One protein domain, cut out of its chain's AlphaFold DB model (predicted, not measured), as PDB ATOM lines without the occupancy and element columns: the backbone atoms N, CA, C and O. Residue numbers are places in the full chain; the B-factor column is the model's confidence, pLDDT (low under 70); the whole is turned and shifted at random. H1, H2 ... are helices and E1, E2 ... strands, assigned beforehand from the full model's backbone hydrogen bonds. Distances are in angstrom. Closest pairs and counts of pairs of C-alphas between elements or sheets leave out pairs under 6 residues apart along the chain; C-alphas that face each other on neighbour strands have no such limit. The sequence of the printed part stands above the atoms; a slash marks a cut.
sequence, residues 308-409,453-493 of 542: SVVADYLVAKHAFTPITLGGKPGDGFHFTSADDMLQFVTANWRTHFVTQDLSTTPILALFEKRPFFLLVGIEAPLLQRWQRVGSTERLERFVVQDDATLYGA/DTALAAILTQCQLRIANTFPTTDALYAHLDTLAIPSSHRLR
ATOM      1  N   SER A 308      11.269  16.429  38.601       58.44
ATOM      2  CA  SER A 308      11.678  15.927  39.915       58.44
ATOM      3  C   SER A 308      13.158  15.531  39.962       58.44
ATOM      4  O   SER A 308      13.536  14.506  40.519       58.44
ATOM      5  N   VAL A 309      14.047  16.364  39.411       66.00
ATOM      6  CA  VAL A 309      15.449  15.997  39.130       66.00
ATOM      7  C   VAL A 309      16.170  15.407  40.354       66.00
ATOM      8  O   VAL A 309      16.987  14.494  40.216       66.00
ATOM      9  N   VAL A 310      15.859  15.894  41.562       75.31
ATOM     10  CA  VAL A 310      16.433  15.385  42.819       75.31
ATOM     11  C   VAL A 310      15.717  14.138  43.348       75.31
ATOM     12  O   VAL A 310      16.407  13.250  43.848       75.31
ATOM     13  N   ALA A 311      14.386  14.017  43.249       77.50
ATOM     14  CA  ALA A 311      13.732  12.769  43.658       77.50
ATOM     15  C   ALA A 311      14.096  11.636  42.692       77.50
ATOM     16  O   ALA A 311      14.432  10.550  43.150       77.50
ATOM     17  N   ASP A 312      14.167  11.924  41.391       75.38
ATOM     18  CA  ASP A 312      14.637  11.008  40.351       75.38
ATOM     19  C   ASP A 312      16.050  10.506  40.653       75.38
ATOM     20  O   ASP A 312      16.313   9.305  40.607       75.38
ATOM     21  N   TYR A 313      16.955  11.402  41.056       81.94
ATOM     22  CA  TYR A 313      18.296  11.031  41.513       81.94
ATOM     23  C   TYR A 313      18.264  10.087  42.723       81.94
ATOM     24  O   TYR A 313      19.003   9.100  42.762       81.94
ATOM     25  N   LEU A 314      17.415  10.363  43.719       84.12
ATOM     26  CA  LEU A 314      17.295   9.530  44.918       84.12
ATOM     27  C   LEU A 314      16.698   8.152  44.606       84.12
ATOM     28  O   LEU A 314      17.160   7.151  45.157       84.12
ATOM     29  N   VAL A 315      15.718   8.080  43.707       83.88
ATOM     30  CA  VAL A 315      15.115   6.822  43.247       83.88
ATOM     31  C   VAL A 315      16.133   6.021  42.435       83.88
ATOM     32  O   VAL A 315      16.436   4.881  42.781       83.88
ATOM     33  N   ALA A 316      16.721   6.628  41.401       79.75
ATOM     34  CA  ALA A 316      17.599   5.944  40.458       79.75
ATOM     35  C   ALA A 316      18.938   5.519  41.077       79.75
ATOM     36  O   ALA A 316      19.416   4.416  40.817       79.75
ATOM     37  N   LYS A 317      19.560   6.382  41.893       83.06
ATOM     38  CA  LYS A 317      20.908   6.138  42.431       83.06
ATOM     39  C   LYS A 317      20.910   5.532  43.829       83.06
ATOM     40  O   LYS A 317      21.827   4.786  44.165       83.06
ATOM     41  N   HIS A 318      19.900   5.845  44.641       83.50
ATOM     42  CA  HIS A 318      19.874   5.497  46.068       83.50
ATOM     43  C   HIS A 318      18.680   4.628  46.473       83.50
ATOM     44  O   HIS A 318      18.480   4.399  47.667       83.50
ATOM     45  N   ALA A 319      17.920   4.120  45.493       84.62
ATOM     46  CA  ALA A 319      16.800   3.198  45.675       84.62
ATOM     47  C   ALA A 319      15.728   3.704  46.659       84.62
ATOM     48  O   ALA A 319      15.153   2.931  47.429       84.62
ATOM     49  N   PHE A 320      15.468   5.015  46.659       88.38
ATOM     50  CA  PHE A 320      14.332   5.571  47.388       88.38
ATOM     51  C   PHE A 320      13.026   5.097  46.741       88.38
ATOM     52  O   PHE A 320      12.927   4.974  45.524       88.38
ATOM     53  N   THR A 321      12.018   4.832  47.566       85.44
ATOM     54  CA  THR A 321      10.670   4.471  47.119       85.44
ATOM     55  C   THR A 321       9.815   5.741  47.047       85.44
ATOM     56  O   THR A 321       9.638   6.393  48.081       85.44
ATOM     57  N   PRO A 322       9.310   6.138  45.868       82.06
ATOM     58  CA  PRO A 322       8.425   7.291  45.763       82.06
ATOM     59  C   PRO A 322       7.083   6.994  46.444       82.06
ATOM     60  O   PRO A 322       6.562   5.884  46.334       82.06
ATOM     61  N   ILE A 323       6.545   7.978  47.163       83.00
ATOM     62  CA  ILE A 323       5.216   7.922  47.782       83.00
ATOM     63  C   ILE A 323       4.449   9.208  47.492       83.00
ATOM     64  O   ILE A 323       5.048  10.290  47.468       83.00
ATOM     65  N   THR A 324       3.133   9.101  47.314       80.06
ATOM     66  CA  THR A 324       2.308  10.230  46.859       80.06
ATOM     67  C   THR A 324       1.032  10.435  47.674       80.06
ATOM     68  O   THR A 324       0.514   9.507  48.303       80.06
ATOM     69  N   LEU A 325       0.523  11.670  47.681       75.06
ATOM     70  CA  LEU A 325      -0.781  12.052  48.227       75.06
ATOM     71  C   LEU A 325      -1.821  12.193  47.104       75.06
ATOM     72  O   LEU A 325      -1.551  12.780  46.063       75.06
ATOM     73  N   GLY A 326      -3.040  11.693  47.335       64.94
ATOM     74  CA  GLY A 326      -4.185  11.849  46.425       64.94
ATOM     75  C   GLY A 326      -4.528  10.636  45.546       64.94
ATOM     76  O   GLY A 326      -5.327  10.771  44.620       64.94
ATOM     77  N   GLY A 327      -3.960   9.453  45.815       57.62
ATOM     78  CA  GLY A 327      -4.259   8.222  45.064       57.62
ATOM     79  C   GLY A 327      -5.417   7.379  45.621       57.62
ATOM     80  O   GLY A 327      -5.952   7.641  46.701       57.62
ATOM     81  N   LYS A 328      -5.826   6.346  44.866       46.50
ATOM     82  CA  LYS A 328      -6.882   5.401  45.278       46.50
ATOM     83  C   LYS A 328      -6.378   4.483  46.407       46.50
ATOM     84  O   LYS A 328      -5.249   4.007  46.329       46.50
ATOM     85  N   PRO A 329      -7.209   4.162  47.417       44.22
ATOM     86  CA  PRO A 329      -6.817   3.238  48.479       44.22
ATOM     87  C   PRO A 329      -6.560   1.833  47.908       44.22
ATOM     88  O   PRO A 329      -7.457   1.241  47.308       44.22
ATOM     89  N   GLY A 330      -5.353   1.295  48.105       49.53
ATOM     90  CA  GLY A 330      -5.014  -0.095  47.762       49.53
ATOM     91  C   GLY A 330      -3.706  -0.299  46.992       49.53
ATOM     92  O   GLY A 330      -3.160  -1.398  47.062       49.53
ATOM     93  N   ASP A 331      -3.164   0.734  46.339       51.31
ATOM     94  CA  ASP A 331      -1.778   0.733  45.854       51.31
ATOM     95  C   ASP A 331      -0.880   1.169  47.014       51.31
ATOM     96  O   ASP A 331      -0.972   2.295  47.491       51.31
ATOM     97  N   GLY A 332      -0.060   0.259  47.542       60.72
ATOM     98  CA  GLY A 332       0.595   0.377  48.858       60.72
ATOM     99  C   GLY A 332       1.541   1.570  49.097       60.72
ATOM    100  O   GLY A 332       2.166   1.612  50.155       60.72
ATOM    101  N   PHE A 333       1.661   2.512  48.158       75.50
ATOM    102  CA  PHE A 333       2.518   3.700  48.231       75.50
ATOM    103  C   PHE A 333       1.792   5.021  47.892       75.50
ATOM    104  O   PHE A 333       2.432   6.075  47.864       75.50
ATOM    105  N   HIS A 334       0.467   4.982  47.710       79.56
ATOM    106  CA  HIS A 334      -0.381   6.155  47.492       79.56
ATOM    107  C   HIS A 334      -1.336   6.349  48.671       79.56
ATOM    108  O   HIS A 334      -2.011   5.412  49.104       79.56
ATOM    109  N   PHE A 335      -1.424   7.574  49.183       78.06
ATOM    110  CA  PHE A 335      -2.140   7.863  50.425       78.06
ATOM    111  C   PHE A 335      -3.253   8.887  50.217       78.06
ATOM    112  O   PHE A 335      -3.082   9.901  49.543       78.06
ATOM    113  N   THR A 336      -4.408   8.634  50.830       78.31
ATOM    114  CA  THR A 336      -5.573   9.532  50.803       78.31
ATOM    115  C   THR A 336      -5.405  10.750  51.704       78.31
ATOM    116  O   THR A 336      -6.027  11.781  51.463       78.31
ATOM    117  N   SER A 337      -4.567  10.646  52.739       83.44
ATOM    118  CA  SER A 337      -4.270  11.734  53.666       83.44
ATOM    119  C   SER A 337      -2.798  11.735  54.089       83.44
ATOM    120  O   SER A 337      -2.117  10.704  54.064       83.44
ATOM    121  N   ALA A 338      -2.307  12.904  54.507       84.81
ATOM    122  CA  ALA A 338      -0.956  13.056  55.044       84.81
ATOM    123  C   ALA A 338      -0.749  12.265  56.346       84.81
ATOM    124  O   ALA A 338       0.353  11.778  56.597       84.81
ATOM    125  N   ASP A 339      -1.801  12.091  57.148       85.81
ATOM    126  CA  ASP A 339      -1.771  11.278  58.364       85.81
ATOM    127  C   ASP A 339      -1.583   9.786  58.053       85.81
ATOM    128  O   ASP A 339      -0.733   9.141  58.672       85.81
ATOM    129  N   ASP A 340      -2.296   9.252  57.053       84.94
ATOM    130  CA  ASP A 340      -2.138   7.856  56.610       84.94
ATOM    131  C   ASP A 340      -0.717   7.608  56.089       84.94
ATOM    132  O   ASP A 340      -0.065   6.622  56.453       84.94
ATOM    133  N   MET A 341      -0.207   8.550  55.285       88.38
ATOM    134  CA  MET A 341       1.172   8.530  54.801       88.38
ATOM    135  C   MET A 341       2.153   8.517  55.974       88.38
ATOM    136  O   MET A 341       3.032   7.655  56.032       88.38
ATOM    137  N   LEU A 342       1.992   9.437  56.931       88.00
ATOM    138  CA  LEU A 342       2.854   9.545  58.105       88.00
ATOM    139  C   LEU A 342       2.842   8.254  58.932       88.00
ATOM    140  O   LEU A 342       3.897   7.801  59.387       88.00
ATOM    141  N   GLN A 343       1.673   7.642  59.123       87.31
ATOM    142  CA  GLN A 343       1.529   6.380  59.844       87.31
ATOM    143  C   GLN A 343       2.276   5.245  59.132       87.31
ATOM    144  O   GLN A 343       3.036   4.510  59.772       87.31
ATOM    145  N   PHE A 344       2.123   5.139  57.811       88.12
ATOM    146  CA  PHE A 344       2.794   4.126  57.004       88.12
ATOM    147  C   PHE A 344       4.319   4.285  57.003       88.12
ATOM    148  O   PHE A 344       5.036   3.320  57.286       88.12
ATOM    149  N   VAL A 345       4.838   5.490  56.738       88.62
ATOM    150  CA  VAL A 345       6.295   5.719  56.723       88.62
ATOM    151  C   VAL A 345       6.904   5.552  58.110       88.62
ATOM    152  O   VAL A 345       8.027   5.072  58.226       88.62
ATOM    153  N   THR A 346       6.161   5.867  59.176       85.69
ATOM    154  CA  THR A 346       6.617   5.635  60.554       85.69
ATOM    155  C   THR A 346       6.739   4.139  60.852       85.69
ATOM    156  O   THR A 346       7.722   3.719  61.462       85.69
ATOM    157  N   ALA A 347       5.787   3.315  60.404       85.75
ATOM    158  CA  ALA A 347       5.872   1.860  60.549       85.75
ATOM    159  C   ALA A 347       7.036   1.267  59.732       85.75
ATOM    160  O   ALA A 347       7.711   0.340  60.184       85.75
ATOM    161  N   ASN A 348       7.319   1.855  58.567       86.88
ATOM    162  CA  ASN A 348       8.324   1.394  57.611       86.88
ATOM    163  C   ASN A 348       9.603   2.248  57.599       86.88
ATOM    164  O   ASN A 348      10.328   2.258  56.609       86.88
ATOM    165  N   TRP A 349       9.932   2.930  58.700       81.56
ATOM    166  CA  TRP A 349      10.997   3.951  58.774       81.56
ATOM    167  C   TRP A 349      12.416   3.472  58.395       81.56
ATOM    168  O   TRP A 349      13.351   4.265  58.251       81.56
ATOM    169  N   ARG A 350      12.613   2.154  58.266       79.62
ATOM    170  CA  ARG A 350      13.868   1.550  57.797       79.62
ATOM    171  C   ARG A 350      14.052   1.642  56.280       79.62
ATOM    172  O   ARG A 350      15.196   1.566  55.831       79.62
ATOM    173  N   THR A 351      12.973   1.833  55.535       85.25
ATOM    174  CA  THR A 351      12.964   2.048  54.087       85.25
ATOM    175  C   THR A 351      13.162   3.533  53.780       85.25
ATOM    176  O   THR A 351      12.766   4.393  54.566       85.25
ATOM    177  N   HIS A 352      13.816   3.845  52.662       87.75
ATOM    178  CA  HIS A 352      13.967   5.220  52.194       87.75
ATOM    179  C   HIS A 352      12.772   5.598  51.322       87.75
ATOM    180  O   HIS A 352      12.516   4.928  50.325       87.75
ATOM    181  N   PHE A 353      12.070   6.667  51.689       89.56
ATOM    182  CA  PHE A 353      10.937   7.194  50.933       89.56
ATOM    183  C   PHE A 353      11.223   8.614  50.446       89.56
ATOM    184  O   PHE A 353      11.952   9.353  51.111       89.56
ATOM    185  N   VAL A 354      10.648   8.995  49.307       88.88
ATOM    186  CA  VAL A 354      10.704  10.365  48.777       88.88
ATOM    187  C   VAL A 354       9.315  10.813  48.334       88.88
ATOM    188  O   VAL A 354       8.556  10.022  47.783       88.88
ATOM    189  N   THR A 355       8.973  12.072  48.600       86.19
ATOM    190  CA  THR A 355       7.704  12.685  48.190       86.19
ATOM    191  C   THR A 355       7.902  14.171  47.924       86.19
ATOM    192  O   THR A 355       8.811  14.785  48.488       86.19
ATOM    193  N   GLN A 356       7.054  14.734  47.069       82.31
ATOM    194  CA  GLN A 356       7.011  16.163  46.750       82.31
ATOM    195  C   GLN A 356       5.667  16.800  47.119       82.31
ATOM    196  O   GLN A 356       5.506  18.009  46.989       82.31
ATOM    197  N   ASP A 357       4.728  16.011  47.647       78.31
ATOM    198  CA  ASP A 357       3.328  16.425  47.791       78.31
ATOM    199  C   ASP A 357       3.051  17.170  49.108       78.31
ATOM    200  O   ASP A 357       1.933  17.610  49.378       78.31
ATOM    201  N   LEU A 358       4.070  17.320  49.960       82.31
ATOM    202  CA  LEU A 358       3.975  18.021  51.240       82.31
ATOM    203  C   LEU A 358       4.208  19.526  51.033       82.31
ATOM    204  O   LEU A 358       5.308  20.032  51.240       82.31
ATOM    205  N   SER A 359       3.162  20.239  50.614       70.38
ATOM    206  CA  SER A 359       3.251  21.625  50.128       70.38
ATOM    207  C   SER A 359       2.802  22.711  51.114       70.38
ATOM    208  O   SER A 359       2.802  23.888  50.763       70.38
ATOM    209  N   THR A 360       2.413  22.359  52.345       73.94
ATOM    210  CA  THR A 360       1.921  23.339  53.332       73.94
ATOM    211  C   THR A 360       2.608  23.198  54.685       73.94
ATOM    212  O   THR A 360       2.889  22.091  55.152       73.94
ATOM    213  N   THR A 361       2.830  24.334  55.353       76.69
ATOM    214  CA  THR A 361       3.460  24.392  56.684       76.69
ATOM    215  C   THR A 361       2.765  23.502  57.732       76.69
ATOM    216  O   THR A 361       3.461  22.772  58.441       76.69
ATOM    217  N   PRO A 362       1.416  23.470  57.837       78.38
ATOM    218  CA  PRO A 362       0.739  22.618  58.816       78.38
ATOM    219  C   PRO A 362       0.989  21.123  58.598       78.38
ATOM    220  O   PRO A 362       1.161  20.388  59.571       78.38
ATOM    221  N   ILE A 363       1.042  20.674  57.339       81.06
ATOM    222  CA  ILE A 363       1.325  19.275  56.998       81.06
ATOM    223  C   ILE A 363       2.784  18.947  57.321       81.06
ATOM    224  O   ILE A 363       3.051  17.950  57.992       81.06
ATOM    225  N   LEU A 364       3.729  19.800  56.917       83.38
ATOM    226  CA  LEU A 364       5.158  19.605  57.183       83.38
ATOM    227  C   LEU A 364       5.456  19.490  58.683       83.38
ATOM    228  O   LEU A 364       6.170  18.575  59.097       83.38
ATOM    229  N   ALA A 365       4.821  20.316  59.517       81.25
ATOM    230  CA  ALA A 365       4.984  20.285  60.971       81.25
ATOM    231  C   ALA A 365       4.603  18.934  61.623       81.25
ATOM    232  O   ALA A 365       5.044  18.628  62.739       81.25
ATOM    233  N   LEU A 366       3.784  18.100  60.964       83.12
ATOM    234  CA  LEU A 366       3.492  16.734  61.419       83.12
ATOM    235  C   LEU A 366       4.703  15.808  61.230       83.12
ATOM    236  O   LEU A 366       5.014  15.005  62.118       83.12
ATOM    237  N   PHE A 367       5.398  15.955  60.101       85.88
ATOM    238  CA  PHE A 367       6.544  15.142  59.699       85.88
ATOM    239  C   PHE A 367       7.846  15.599  60.363       85.88
ATOM    240  O   PHE A 367       8.626  14.753  60.793       85.88
ATOM    241  N   GLU A 368       8.055  16.904  60.559       81.50
ATOM    242  CA  GLU A 368       9.257  17.464  61.203       81.50
ATOM    243  C   GLU A 368       9.496  16.958  62.627       81.50
ATOM    244  O   GLU A 368      10.625  16.883  63.108       81.50
ATOM    245  N   LYS A 369       8.432  16.537  63.314       76.50
ATOM    246  CA  LYS A 369       8.530  15.910  64.638       76.50
ATOM    247  C   LYS A 369       9.225  14.545  64.595       76.50
ATOM    248  O   LYS A 369       9.437  13.945  65.651       76.50
ATOM    249  N   ARG A 370       9.490  13.988  63.411       79.81
ATOM    250  CA  ARG A 370      10.081  12.662  63.235       79.81
ATOM    251  C   ARG A 370      11.581  12.783  62.965       79.81
ATOM    252  O   ARG A 370      11.980  13.468  62.032       79.81
ATOM    253  N   PRO A 371      12.428  12.045  63.702       72.06
ATOM    254  CA  PRO A 371      13.884  12.135  63.561       72.06
ATOM    255  C   PRO A 371      14.423  11.560  62.240       72.06
ATOM    256  O   PRO A 371      15.620  11.651  61.996       72.06
ATOM    257  N   PHE A 372      13.566  10.926  61.433       78.19
ATOM    258  CA  PHE A 372      13.901  10.325  60.138       78.19
ATOM    259  C   PHE A 372      13.407  11.148  58.938       78.19
ATOM    260  O   PHE A 372      13.587  10.727  57.798       78.19
ATOM    261  N   PHE A 373      12.744  12.280  59.181       86.44
ATOM    262  CA  PHE A 373      12.267  13.165  58.126       86.44
ATOM    263  C   PHE A 373      13.357  14.176  57.751       86.44
ATOM    264  O   PHE A 373      14.004  14.747  58.627       86.44
ATOM    265  N   LEU A 374      13.553  14.387  56.449       86.25
ATOM    266  CA  LEU A 374      14.479  15.376  55.910       86.25
ATOM    267  C   LEU A 374      13.760  16.191  54.835       86.25
ATOM    268  O   LEU A 374      13.499  15.688  53.743       86.25
ATOM    269  N   LEU A 375      13.489  17.456  55.134       86.88
ATOM    270  CA  LEU A 375      12.976  18.429  54.184       86.88
ATOM    271  C   LEU A 375      14.143  19.044  53.403       86.88
ATOM    272  O   LEU A 375      15.026  19.697  53.976       86.88
ATOM    273  N   VAL A 376      14.135  18.833  52.087       86.31
ATOM    274  CA  VAL A 376      15.156  19.337  51.163       86.31
ATOM    275  C   VAL A 376      14.576  20.492  50.351       86.31
ATOM    276  O   VAL A 376      13.649  20.301  49.573       86.31
ATOM    277  N   GLY A 377      15.138  21.685  50.518       85.00
ATOM    278  CA  GLY A 377      14.826  22.859  49.707       85.00
ATOM    279  C   GLY A 377      15.784  22.952  48.529       85.00
ATOM    280  O   GLY A 377      16.999  22.880  48.716       85.00
ATOM    281  N   ILE A 378      15.261  23.115  47.319       84.56
ATOM    282  CA  ILE A 378      16.070  23.284  46.110       84.56
ATOM    283  C   ILE A 378      15.846  24.698  45.598       84.56
ATOM    284  O   ILE A 378      14.718  25.105  45.344       84.56
ATOM    285  N   GLU A 379      16.931  25.439  45.440       79.44
ATOM    286  CA  GLU A 379      16.904  26.830  45.005       79.44
ATOM    287  C   GLU A 379      17.860  27.026  43.840       79.44
ATOM    288  O   GLU A 379      18.831  26.294  43.681       79.44
ATOM    289  N   ALA A 380      17.626  28.045  43.027       78.62
ATOM    290  CA  ALA A 380      18.582  28.476  42.022       78.62
ATOM    291  C   ALA A 380      18.551  30.004  41.914       78.62
ATOM    292  O   ALA A 380      17.493  30.604  42.132       78.62
ATOM    293  N   PRO A 381      19.680  30.651  41.569       77.69
ATOM    294  CA  PRO A 381      19.705  32.088  41.324       77.69
ATOM    295  C   PRO A 381      18.592  32.497  40.357       77.69
ATOM    296  O   PRO A 381      18.358  31.810  39.364       77.69
ATOM    297  N   LEU A 382      17.913  33.616  40.630       74.50
ATOM    298  CA  LEU A 382      16.756  34.080  39.853       74.50
ATOM    299  C   LEU A 382      17.044  34.123  38.346       74.50
ATOM    300  O   LEU A 382      16.298  33.556  37.555       74.50
ATOM    301  N   LEU A 383      18.178  34.713  37.960       68.62
ATOM    302  CA  LEU A 383      18.606  34.788  36.560       68.62
ATOM    303  C   LEU A 383      18.837  33.410  35.937       68.62
ATOM    304  O   LEU A 383      18.590  33.222  34.753       68.62
ATOM    305  N   GLN A 384      19.285  32.436  36.725       69.69
ATOM    306  CA  GLN A 384      19.515  31.080  36.249       69.69
ATOM    307  C   GLN A 384      18.210  30.288  36.125       69.69
ATOM    308  O   GLN A 384      18.070  29.496  35.198       69.69
ATOM    309  N   ARG A 385      17.238  30.521  37.020       72.62
ATOM    310  CA  ARG A 385      15.868  30.012  36.853       72.62
ATOM    311  C   ARG A 385      15.260  30.565  35.569       72.62
ATOM    312  O   ARG A 385      14.830  29.780  34.737       72.62
ATOM    313  N   TRP A 386      15.352  31.876  35.361       66.88
ATOM    314  CA  TRP A 386      14.894  32.535  34.137       66.88
ATOM    315  C   TRP A 386      15.557  31.955  32.874       66.88
ATOM    316  O   TRP A 386      14.868  31.569  31.935       66.88
ATOM    317  N   GLN A 387      16.885  31.785  32.883       67.75
ATOM    318  CA  GLN A 387      17.624  31.162  31.776       67.75
ATOM    319  C   GLN A 387      17.188  29.717  31.491       67.75
ATOM    320  O   GLN A 387      17.102  29.331  30.330       67.75
ATOM    321  N   ARG A 388      16.920  28.909  32.529       67.00
ATOM    322  CA  ARG A 388      16.498  27.500  32.390       67.00
ATOM    323  C   ARG A 388      15.068  27.344  31.903       67.00
ATOM    324  O   ARG A 388      14.795  26.418  31.150       67.00
ATOM    325  N   VAL A 389      14.184  28.242  32.331       61.81
ATOM    326  CA  VAL A 389      12.813  28.325  31.814       61.81
ATOM    327  C   VAL A 389      12.849  28.603  30.308       61.81
ATOM    328  O   VAL A 389      11.925  28.232  29.594       61.81
ATOM    329  N   GLY A 390      13.929  29.213  29.800       53.38
ATOM    330  CA  GLY A 390      14.105  29.465  28.368       53.38
ATOM    331  C   GLY A 390      13.038  30.405  27.803       53.38
ATOM    332  O   GLY A 390      12.851  30.462  26.593       53.38
ATOM    333  N   SER A 391      12.325  31.120  28.678       51.38
ATOM    334  CA  SER A 391      11.228  32.010  28.316       51.38
ATOM    335  C   SER A 391      11.771  33.332  27.779       51.38
ATOM    336  O   SER A 391      12.750  33.873  28.293       51.38
ATOM    337  N   THR A 392      11.109  33.888  26.764       44.59
ATOM    338  CA  THR A 392      11.347  35.273  26.323       44.59
ATOM    339  C   THR A 392      10.393  36.247  27.008       44.59
ATOM    340  O   THR A 392      10.237  37.381  26.545       44.59
ATOM    341  N   GLU A 393       9.724  35.844  28.093       50.41
ATOM    342  CA  GLU A 393       9.095  36.812  28.974       50.41
ATOM    343  C   GLU A 393      10.143  37.794  29.494       50.41
ATOM    344  O   GLU A 393      11.268  37.443  29.866       50.41
ATOM    345  N   ARG A 394       9.731  39.062  29.517       60.94
ATOM    346  CA  ARG A 394      10.454  40.142  30.176       60.94
ATOM    347  C   ARG A 394      10.803  39.718  31.601       60.94
ATOM    348  O   ARG A 394       9.926  39.239  32.321       60.94
ATOM    349  N   LEU A 395      12.062  39.916  31.992       67.81
ATOM    350  CA  LEU A 395      12.579  39.552  33.314       67.81
ATOM    351  C   LEU A 395      11.662  40.069  34.432       67.81
ATOM    352  O   LEU A 395      11.453  39.380  35.421       67.81
ATOM    353  N   GLU A 396      11.053  41.237  34.240       67.44
ATOM    354  CA  GLU A 396      10.119  41.860  35.170       67.44
ATOM    355  C   GLU A 396       8.861  41.016  35.426       67.44
ATOM    356  O   GLU A 396       8.416  40.921  36.564       67.44
ATOM    357  N   ARG A 397       8.291  40.367  34.401       70.50
ATOM    358  CA  ARG A 397       7.141  39.465  34.592       70.50
ATOM    359  C   ARG A 397       7.537  38.179  35.290       70.50
ATOM    360  O   ARG A 397       6.822  37.732  36.181       70.50
ATOM    361  N   PHE A 398       8.687  37.633  34.905       73.12
ATOM    362  CA  PHE A 398       9.231  36.454  35.557       73.12
ATOM    363  C   PHE A 398       9.457  36.714  37.051       73.12
ATOM    364  O   PHE A 398       9.043  35.903  37.869       73.12
ATOM    365  N   VAL A 399      10.022  37.871  37.412       72.00
ATOM    366  CA  VAL A 399      10.201  38.288  38.813       72.00
ATOM    367  C   VAL A 399       8.861  38.350  39.546       72.00
ATOM    368  O   VAL A 399       8.758  37.807  40.635       72.00
ATOM    369  N   VAL A 400       7.819  38.944  38.954       70.31
ATOM    370  CA  VAL A 400       6.493  39.035  39.597       70.31
ATOM    371  C   VAL A 400       5.888  37.652  39.861       70.31
ATOM    372  O   VAL A 400       5.346  37.414  40.938       70.31
ATOM    373  N   GLN A 401       5.990  36.730  38.902       69.62
ATOM    374  CA  GLN A 401       5.493  35.363  39.065       69.62
ATOM    375  C   GLN A 401       6.318  34.570  40.095       69.62
ATOM    376  O   GLN A 401       5.769  33.804  40.893       69.62
ATOM    377  N   ASP A 402       7.635  34.765  40.084       71.50
ATOM    378  CA  ASP A 402       8.567  34.150  41.024       71.50
ATOM    379  C   ASP A 402       8.323  34.642  42.457       71.50
ATOM    380  O   ASP A 402       8.226  33.831  43.377       71.50
ATOM    381  N   ASP A 403       8.105  35.948  42.631       72.62
ATOM    382  CA  ASP A 403       7.765  36.572  43.907       72.62
ATOM    383  C   ASP A 403       6.393  36.111  44.407       72.62
ATOM    384  O   ASP A 403       6.255  35.796  45.587       72.62
ATOM    385  N   ALA A 404       5.389  35.994  43.532       71.06
ATOM    386  CA  ALA A 404       4.082  35.455  43.911       71.06
ATOM    387  C   ALA A 404       4.184  34.002  44.411       71.06
ATOM    388  O   ALA A 404       3.465  33.610  45.328       71.06
ATOM    389  N   THR A 405       5.107  33.218  43.852       69.75
ATOM    390  CA  THR A 405       5.364  31.832  44.272       69.75
ATOM    391  C   THR A 405       6.165  31.771  45.579       69.75
ATOM    392  O   THR A 405       5.842  30.994  46.481       69.75
ATOM    393  N   LEU A 406       7.204  32.602  45.715       67.62
ATOM    394  CA  LEU A 406       8.060  32.647  46.900       67.62
ATOM    395  C   LEU A 406       7.353  33.270  48.102       67.62
ATOM    396  O   LEU A 406       7.433  32.728  49.199       67.62
ATOM    397  N   TYR A 407       6.660  34.385  47.919       70.00
ATOM    398  CA  TYR A 407       6.152  35.220  49.006       70.00
ATOM    399  C   TYR A 407       4.618  35.214  49.118       70.00
ATOM    400  O   TYR A 407       4.084  35.624  50.150       70.00
ATOM    401  N   GLY A 408       3.914  34.679  48.116       62.16
ATOM    402  CA  GLY A 408       2.455  34.720  48.008       62.16
ATOM    403  C   GLY A 408       1.965  35.921  47.190       62.16
ATOM    404  O   GLY A 408       2.672  36.913  47.024       62.16
ATOM    405  N   ALA A 409       0.741  35.839  46.662       52.44
ATOM    406  CA  ALA A 409       0.130  36.944  45.924       52.44
ATOM    407  C   ALA A 409      -0.194  38.130  46.859       52.44
ATOM    408  O   ALA A 409      -0.601  37.909  48.005       52.44
ATOM    409  N   ASP A 453       0.803  31.132  54.951       53.34
ATOM    410  CA  ASP A 453       1.200  29.763  55.349       53.34
ATOM    411  C   ASP A 453       1.485  28.826  54.149       53.34
ATOM    412  O   ASP A 453       2.004  27.716  54.320       53.34
ATOM    413  N   THR A 454       1.151  29.292  52.942       54.75
ATOM    414  CA  THR A 454       1.344  28.669  51.627       54.75
ATOM    415  C   THR A 454       2.550  29.204  50.845       54.75
ATOM    416  O   THR A 454       2.863  28.667  49.787       54.75
ATOM    417  N   ALA A 455       3.219  30.263  51.310       68.12
ATOM    418  CA  ALA A 455       4.354  30.864  50.614       68.12
ATOM    419  C   ALA A 455       5.590  29.949  50.660       68.12
ATOM    420  O   ALA A 455       6.023  29.520  51.736       68.12
ATOM    421  N   LEU A 456       6.216  29.696  49.505       74.88
ATOM    422  CA  LEU A 456       7.376  28.804  49.413       74.88
ATOM    423  C   LEU A 456       8.567  29.306  50.250       74.88
ATOM    424  O   LEU A 456       9.291  28.500  50.827       74.88
ATOM    425  N   ALA A 457       8.750  30.621  50.392       74.94
ATOM    426  CA  ALA A 457       9.789  31.213  51.231       74.94
ATOM    427  C   ALA A 457       9.633  30.827  52.707       74.94
ATOM    428  O   ALA A 457      10.638  30.572  53.368       74.94
ATOM    429  N   ALA A 458       8.401  30.726  53.224       73.88
ATOM    430  CA  ALA A 458       8.166  30.272  54.594       73.88
ATOM    431  C   ALA A 458       8.617  28.815  54.770       73.88
ATOM    432  O   ALA A 458       9.332  28.495  55.720       73.88
ATOM    433  N   ILE A 459       8.294  27.956  53.803       79.19
ATOM    434  CA  ILE A 459       8.685  26.540  53.793       79.19
ATOM    435  C   ILE A 459      10.208  26.384  53.637       79.19
ATOM    436  O   ILE A 459      10.830  25.584  54.334       79.19
ATOM    437  N   LEU A 460      10.846  27.201  52.795       78.56
ATOM    438  CA  LEU A 460      12.297  27.178  52.575       78.56
ATOM    439  C   LEU A 460      13.108  27.510  53.836       78.56
ATOM    440  O   LEU A 460      14.245  27.051  53.972       78.56
ATOM    441  N   THR A 461      12.543  28.277  54.776       77.25
ATOM    442  CA  THR A 461      13.192  28.520  56.080       77.25
ATOM    443  C   THR A 461      13.175  27.301  57.002       77.25
ATOM    444  O   THR A 461      14.011  27.216  57.900       77.25
ATOM    445  N   GLN A 462      12.266  26.354  56.766       77.25
ATOM    446  CA  GLN A 462      12.119  25.129  57.554       77.25
ATOM    447  C   GLN A 462      13.011  23.991  57.028       77.25
ATOM    448  O   GLN A 462      13.356  23.078  57.776       77.25
ATOM    449  N   CYS A 463      13.442  24.056  55.760       82.25
ATOM    450  CA  CYS A 463      14.289  23.041  55.133       82.25
ATOM    451  C   CYS A 463      15.583  22.782  55.918       82.25
ATOM    452  O   CYS A 463      16.399  23.681  56.125       82.25
ATOM    453  N   GLN A 464      15.832  21.517  56.271       82.94
ATOM    454  CA  GLN A 464      17.062  21.125  56.967       82.94
ATOM    455  C   GLN A 464      18.262  21.016  56.018       82.94
ATOM    456  O   GLN A 464      19.409  21.155  56.443       82.94
ATOM    457  N   LEU A 465      18.014  20.774  54.728       83.56
ATOM    458  CA  LEU A 465      19.030  20.811  53.682       83.56
ATOM    459  C   LEU A 465      18.580  21.753  52.571       83.56
ATOM    460  O   LEU A 465      17.535  21.535  51.969       83.56
ATOM    461  N   ARG A 466      19.392  22.764  52.265       83.56
ATOM    462  CA  ARG A 466      19.182  23.651  51.117       83.56
ATOM    463  C   ARG A 466      20.231  23.370  50.054       83.56
ATOM    464  O   ARG A 466      21.424  23.352  50.350       83.56
ATOM    465  N   ILE A 467      19.779  23.132  48.830       84.38
ATOM    466  CA  ILE A 467      20.615  22.814  47.676       84.38
ATOM    467  C   ILE A 467      20.500  23.965  46.687       84.38
ATOM    468  O   ILE A 467      19.445  24.181  46.093       84.38
ATOM    469  N   ALA A 468      21.602  24.683  46.488       82.69
ATOM    470  CA  ALA A 468      21.707  25.674  45.430       82.69
ATOM    471  C   ALA A 468      22.017  24.960  44.107       82.69
ATOM    472  O   ALA A 468      23.154  24.589  43.821       82.69
ATOM    473  N   ASN A 469      20.995  24.750  43.288       81.31
ATOM    474  CA  ASN A 469      21.126  24.233  41.943       81.31
ATOM    475  C   ASN A 469      21.654  25.328  41.007       81.31
ATOM    476  O   ASN A 469      20.888  25.972  40.286       81.31
ATOM    477  N   THR A 470      22.973  25.501  40.977       78.94
ATOM    478  CA  THR A 470      23.676  26.407  40.056       78.94
ATOM    479  C   THR A 470      24.250  25.703  38.824       78.94
ATOM    480  O   THR A 470      24.992  26.302  38.045       78.94
ATOM    481  N   PHE A 471      23.894  24.438  38.598       77.75
ATOM    482  CA  PHE A 471      24.523  23.604  37.575       77.75
ATOM    483  C   PHE A 471      23.800  23.698  36.221       77.75
ATOM    484  O   PHE A 471      22.569  23.687  36.178       77.75
ATOM    485  N   PRO A 472      24.524  23.798  35.094       63.62
ATOM    486  CA  PRO A 472      23.909  23.936  33.774       63.62
ATOM    487  C   PRO A 472      23.316  22.622  33.241       63.62
ATOM    488  O   PRO A 472      22.440  22.661  32.386       63.62
ATOM    489  N   THR A 473      23.776  21.471  33.740       68.50
ATOM    490  CA  THR A 473      23.328  20.138  33.311       68.50
ATOM    491  C   THR A 473      22.916  19.280  34.506       68.50
ATOM    492  O   THR A 473      23.388  19.485  35.629       68.50
ATOM    493  N   THR A 474      22.048  18.293  34.262       73.44
ATOM    494  CA  THR A 474      21.612  17.307  35.265       73.44
ATOM    495  C   THR A 474      22.779  16.475  35.787       73.44
ATOM    496  O   THR A 474      22.883  16.278  36.991       73.44
ATOM    497  N   ASP A 475      23.715  16.078  34.923       70.19
ATOM    498  CA  ASP A 475      24.897  15.304  35.324       70.19
ATOM    499  C   ASP A 475      25.800  16.081  36.290       70.19
ATOM    500  O   ASP A 475      26.291  15.528  37.275       70.19
ATOM    501  N   ALA A 476      25.985  17.386  36.053       72.25
ATOM    502  CA  ALA A 476      26.753  18.247  36.949       72.25
ATOM    503  C   ALA A 476      26.044  18.428  38.300       72.25
ATOM    504  O   ALA A 476      26.694  18.399  39.347       72.25
ATOM    505  N   LEU A 477      24.710  18.549  38.291       79.50
ATOM    506  CA  LEU A 477      23.920  18.540  39.517       79.50
ATOM    507  C   LEU A 477      24.070  17.200  40.253       79.50
ATOM    508  O   LEU A 477      24.327  17.210  41.449       79.50
ATOM    509  N   TYR A 478      23.983  16.057  39.570       82.75
ATOM    510  CA  TYR A 478      24.105  14.729  40.185       82.75
ATOM    511  C   TYR A 478      25.484  14.491  40.794       82.75
ATOM    512  O   TYR A 478      25.573  14.000  41.920       82.75
ATOM    513  N   ALA A 479      26.546  14.922  40.112       80.69
ATOM    514  CA  ALA A 479      27.895  14.901  40.664       80.69
ATOM    515  C   ALA A 479      28.004  15.754  41.939       80.69
ATOM    516  O   ALA A 479      28.689  15.375  42.886       80.69
ATOM    517  N   HIS A 480      27.296  16.885  42.012       84.75
ATOM    518  CA  HIS A 480      27.217  17.664  43.245       84.75
ATOM    519  C   HIS A 480      26.388  16.958  44.327       84.75
ATOM    520  O   HIS A 480      26.822  16.891  45.478       84.75
ATOM    521  N   LEU A 481      25.235  16.376  43.982       86.00
ATOM    522  CA  LEU A 481      24.398  15.624  44.923       86.00
ATOM    523  C   LEU A 481      25.142  14.421  45.533       86.00
ATOM    524  O   LEU A 481      24.890  14.082  46.692       86.00
ATOM    525  N   ASP A 482      26.082  13.812  44.805       85.25
ATOM    526  CA  ASP A 482      26.980  12.779  45.339       85.25
ATOM    527  C   ASP A 482      27.818  13.305  46.508       85.25
ATOM    528  O   ASP A 482      27.953  12.634  47.533       85.25
ATOM    529  N   THR A 483      28.332  14.534  46.396       85.38
ATOM    530  CA  THR A 483      29.145  15.155  47.457       85.38
ATOM    531  C   THR A 483      28.338  15.481  48.713       85.38
ATOM    532  O   THR A 483      28.893  15.512  49.811       85.38
ATOM    533  N   LEU A 484      27.024  15.693  48.580       83.06
ATOM    534  CA  LEU A 484      26.148  16.031  49.704       83.06
ATOM    535  C   LEU A 484      25.814  14.822  50.586       83.06
ATOM    536  O   LEU A 484      25.341  15.016  51.709       83.06
ATOM    537  N   ALA A 485      26.045  13.598  50.089       78.25
ATOM    538  CA  ALA A 485      25.756  12.343  50.782       78.25
ATOM    539  C   ALA A 485      24.362  12.351  51.444       78.25
ATOM    540  O   ALA A 485      24.212  12.029  52.627       78.25
ATOM    541  N   ILE A 486      23.337  12.751  50.681       80.12
ATOM    542  CA  ILE A 486      21.944  12.883  51.146       80.12
ATOM    543  C   ILE A 486      21.446  11.616  51.879       80.12
ATOM    544  O   ILE A 486      20.864  11.765  52.953       80.12
ATOM    545  N   PRO A 487      21.743  10.383  51.415       73.94
ATOM    546  CA  PRO A 487      21.335   9.146  52.088       73.94
ATOM    547  C   PRO A 487      22.179   8.763  53.310       73.94
ATOM    548  O   PRO A 487      22.021   7.662  53.839       73.94
ATOM    549  N   SER A 488      23.131   9.603  53.733       73.44
ATOM    550  CA  SER A 488      24.033   9.263  54.834       73.44
ATOM    551  C   SER A 488      23.240   8.922  56.093       73.44
ATOM    552  O   SER A 488      22.402   9.692  56.570       73.44
ATOM    553  N   SER A 489      23.537   7.750  56.657       62.31
ATOM    554  CA  SER A 489      22.852   7.240  57.843       62.31
ATOM    555  C   SER A 489      22.944   8.230  58.995       62.31
ATOM    556  O   SER A 489      21.927   8.475  59.609       62.31
ATOM    557  N   HIS A 490      24.089   8.884  59.208       61.16
ATOM    558  CA  HIS A 490      24.276   9.920  60.234       61.16
ATOM    559  C   HIS A 490      23.347  11.140  60.099       61.16
ATOM    560  O   HIS A 490      23.087  11.806  61.100       61.16
ATOM    561  N   ARG A 491      22.877  11.454  58.883       64.00
ATOM    562  CA  ARG A 491      22.001  12.599  58.593       64.00
ATOM    563  C   ARG A 491      20.527  12.214  58.638       64.00
ATOM    564  O   ARG A 491      19.732  12.948  59.208       64.00
ATOM    565  N   LEU A 492      20.174  11.067  58.059       61.34
ATOM    566  CA  LEU A 492      18.800  10.555  58.051       61.34
ATOM    567  C   LEU A 492      18.417   9.860  59.364       61.34
ATOM    568  O   LEU A 492      17.242   9.622  59.626       61.34
ATOM    569  N   ARG A 493      19.410   9.455  60.162       66.75
ATOM    570  CA  ARG A 493      19.252   8.722  61.420       66.75
ATOM    571  C   ARG A 493      20.356   9.166  62.387       66.75
ATOM    572  O   ARG A 493      21.511   8.768  62.223       66.75
TER     573      ARG A 493
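What this domain is: This is residues 308 to 409 and 453 to 493 of the 542 residues of the protein "CMP/dCMP-type deaminase domain-containing protein" of Malassezia vespertilionis (UniProt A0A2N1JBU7). What would one see first? Two short parallel strands, E1 and E2, lie side by side near the middle, and eight helices are spread round them with few contacts between. On one side H4, H5, H6, H3 and H2 follow each other in an uneven row, with H6 next to E1; on the other side are H7, near E2, and H1, close to H7. Which parts are there? The printed part has 143 residues, with eight named helices and two named strands in the order H1, H2, H3, E1, H4, H5, H6, E2, H7, H8; the sheet's order is E1, E2, parallel, and the class is mostly helix. How large is it? It is compact, with a radius of gyration of the C-alphas of 16.5 A and spans of 49 by 35 by 27 A.

How they stand to each other: What stands near the first helix? H1, residues 309 to 318, is close to but not clearly touching H7, residues 474 to 484: their closest C-alphas, those of Tyr 313 and Tyr 478, are 7.0 A apart, at a steep tilt of 62 degrees, the same way. H7 and E2, residues 465 to 468, are near each other, with 7 pairs of C-alphas within 10 A. H8, residues 489 to 492, touches no helix and is apart from H7. How do the next helices meet? H2, residues 338 to 347, and H3, residues 361 to 368, only just touch, with 3 pairs of C-alphas within 8 A, the closest those of Leu 342 and Phe 367 at 6.9 A, at a shallow tilt of 6 degrees, the same way. H3 is close to but not clearly touching H6, residues 456 to 462; their closest C-alphas, those of Thr 361 and Ile 459, are 6.3 A apart. How do the strands pair, and what follows? E1, residues 376 to 379, is parallel to E2 at 20 degrees, with N 377 and O 465 at 2.8 A and N 379 and O 467 at 2.9 A, within hydrogen-bond range. H4, residues 382 to 389, and H5, residues 395 to 407, only just touch, with 3 pairs of C-alphas within 8 A, about perpendicular at 75 degrees; H5 does so with residues 395 to 399 alone, and the closest C-alphas, of Trp 386 and Phe 398, are 7.0 A apart. H5 touches H6 with residues 405 to 407 alone, the closest C-alphas being those of Leu 406 and Leu 456 at 4.6 A. What do the helix backbones show? In H1, H2, H4 and H5 every O i to N i+4 pair is within hydrogen-bond range; in H3 it is 2 of 4, in H6 2 of 3 and in H7 6 of 7, while H8 is too short for such a pair.

Where its parts are: Where do the elements begin and end? H1 begins with C-alpha 309 at (15.449, 15.997, 39.130), E1 with C-alpha 376 at (15.156, 19.337, 51.163), and H8 ends with C-alpha 492 at (18.800, 10.555, 58.051). How long are they? From first to last C-alpha, H5 measures 17.5 A, H7 15.2 A, H2 14.2 A and H1 13.3 A, and each strand 9.9 A.

The domain as a whole: Where is the cut, and which links are long? Residues 410 to 452 are not printed, and C-alphas 409 and 453 are 11.9 A apart across the cut. The links H1 to H2 and H2 to H3 are long; in them residues 321 to 322 pair with 353 to 354, parallel. How far does it reach, and where is confidence low? The two C-alphas farthest apart, of Ala 347 and Arg 394, are 49.1 A apart. The mean pLDDT of the printed part is 75.3, and 37 residues are under 70, among them residues 326 to 332, 386 to 396 and 489 to 493.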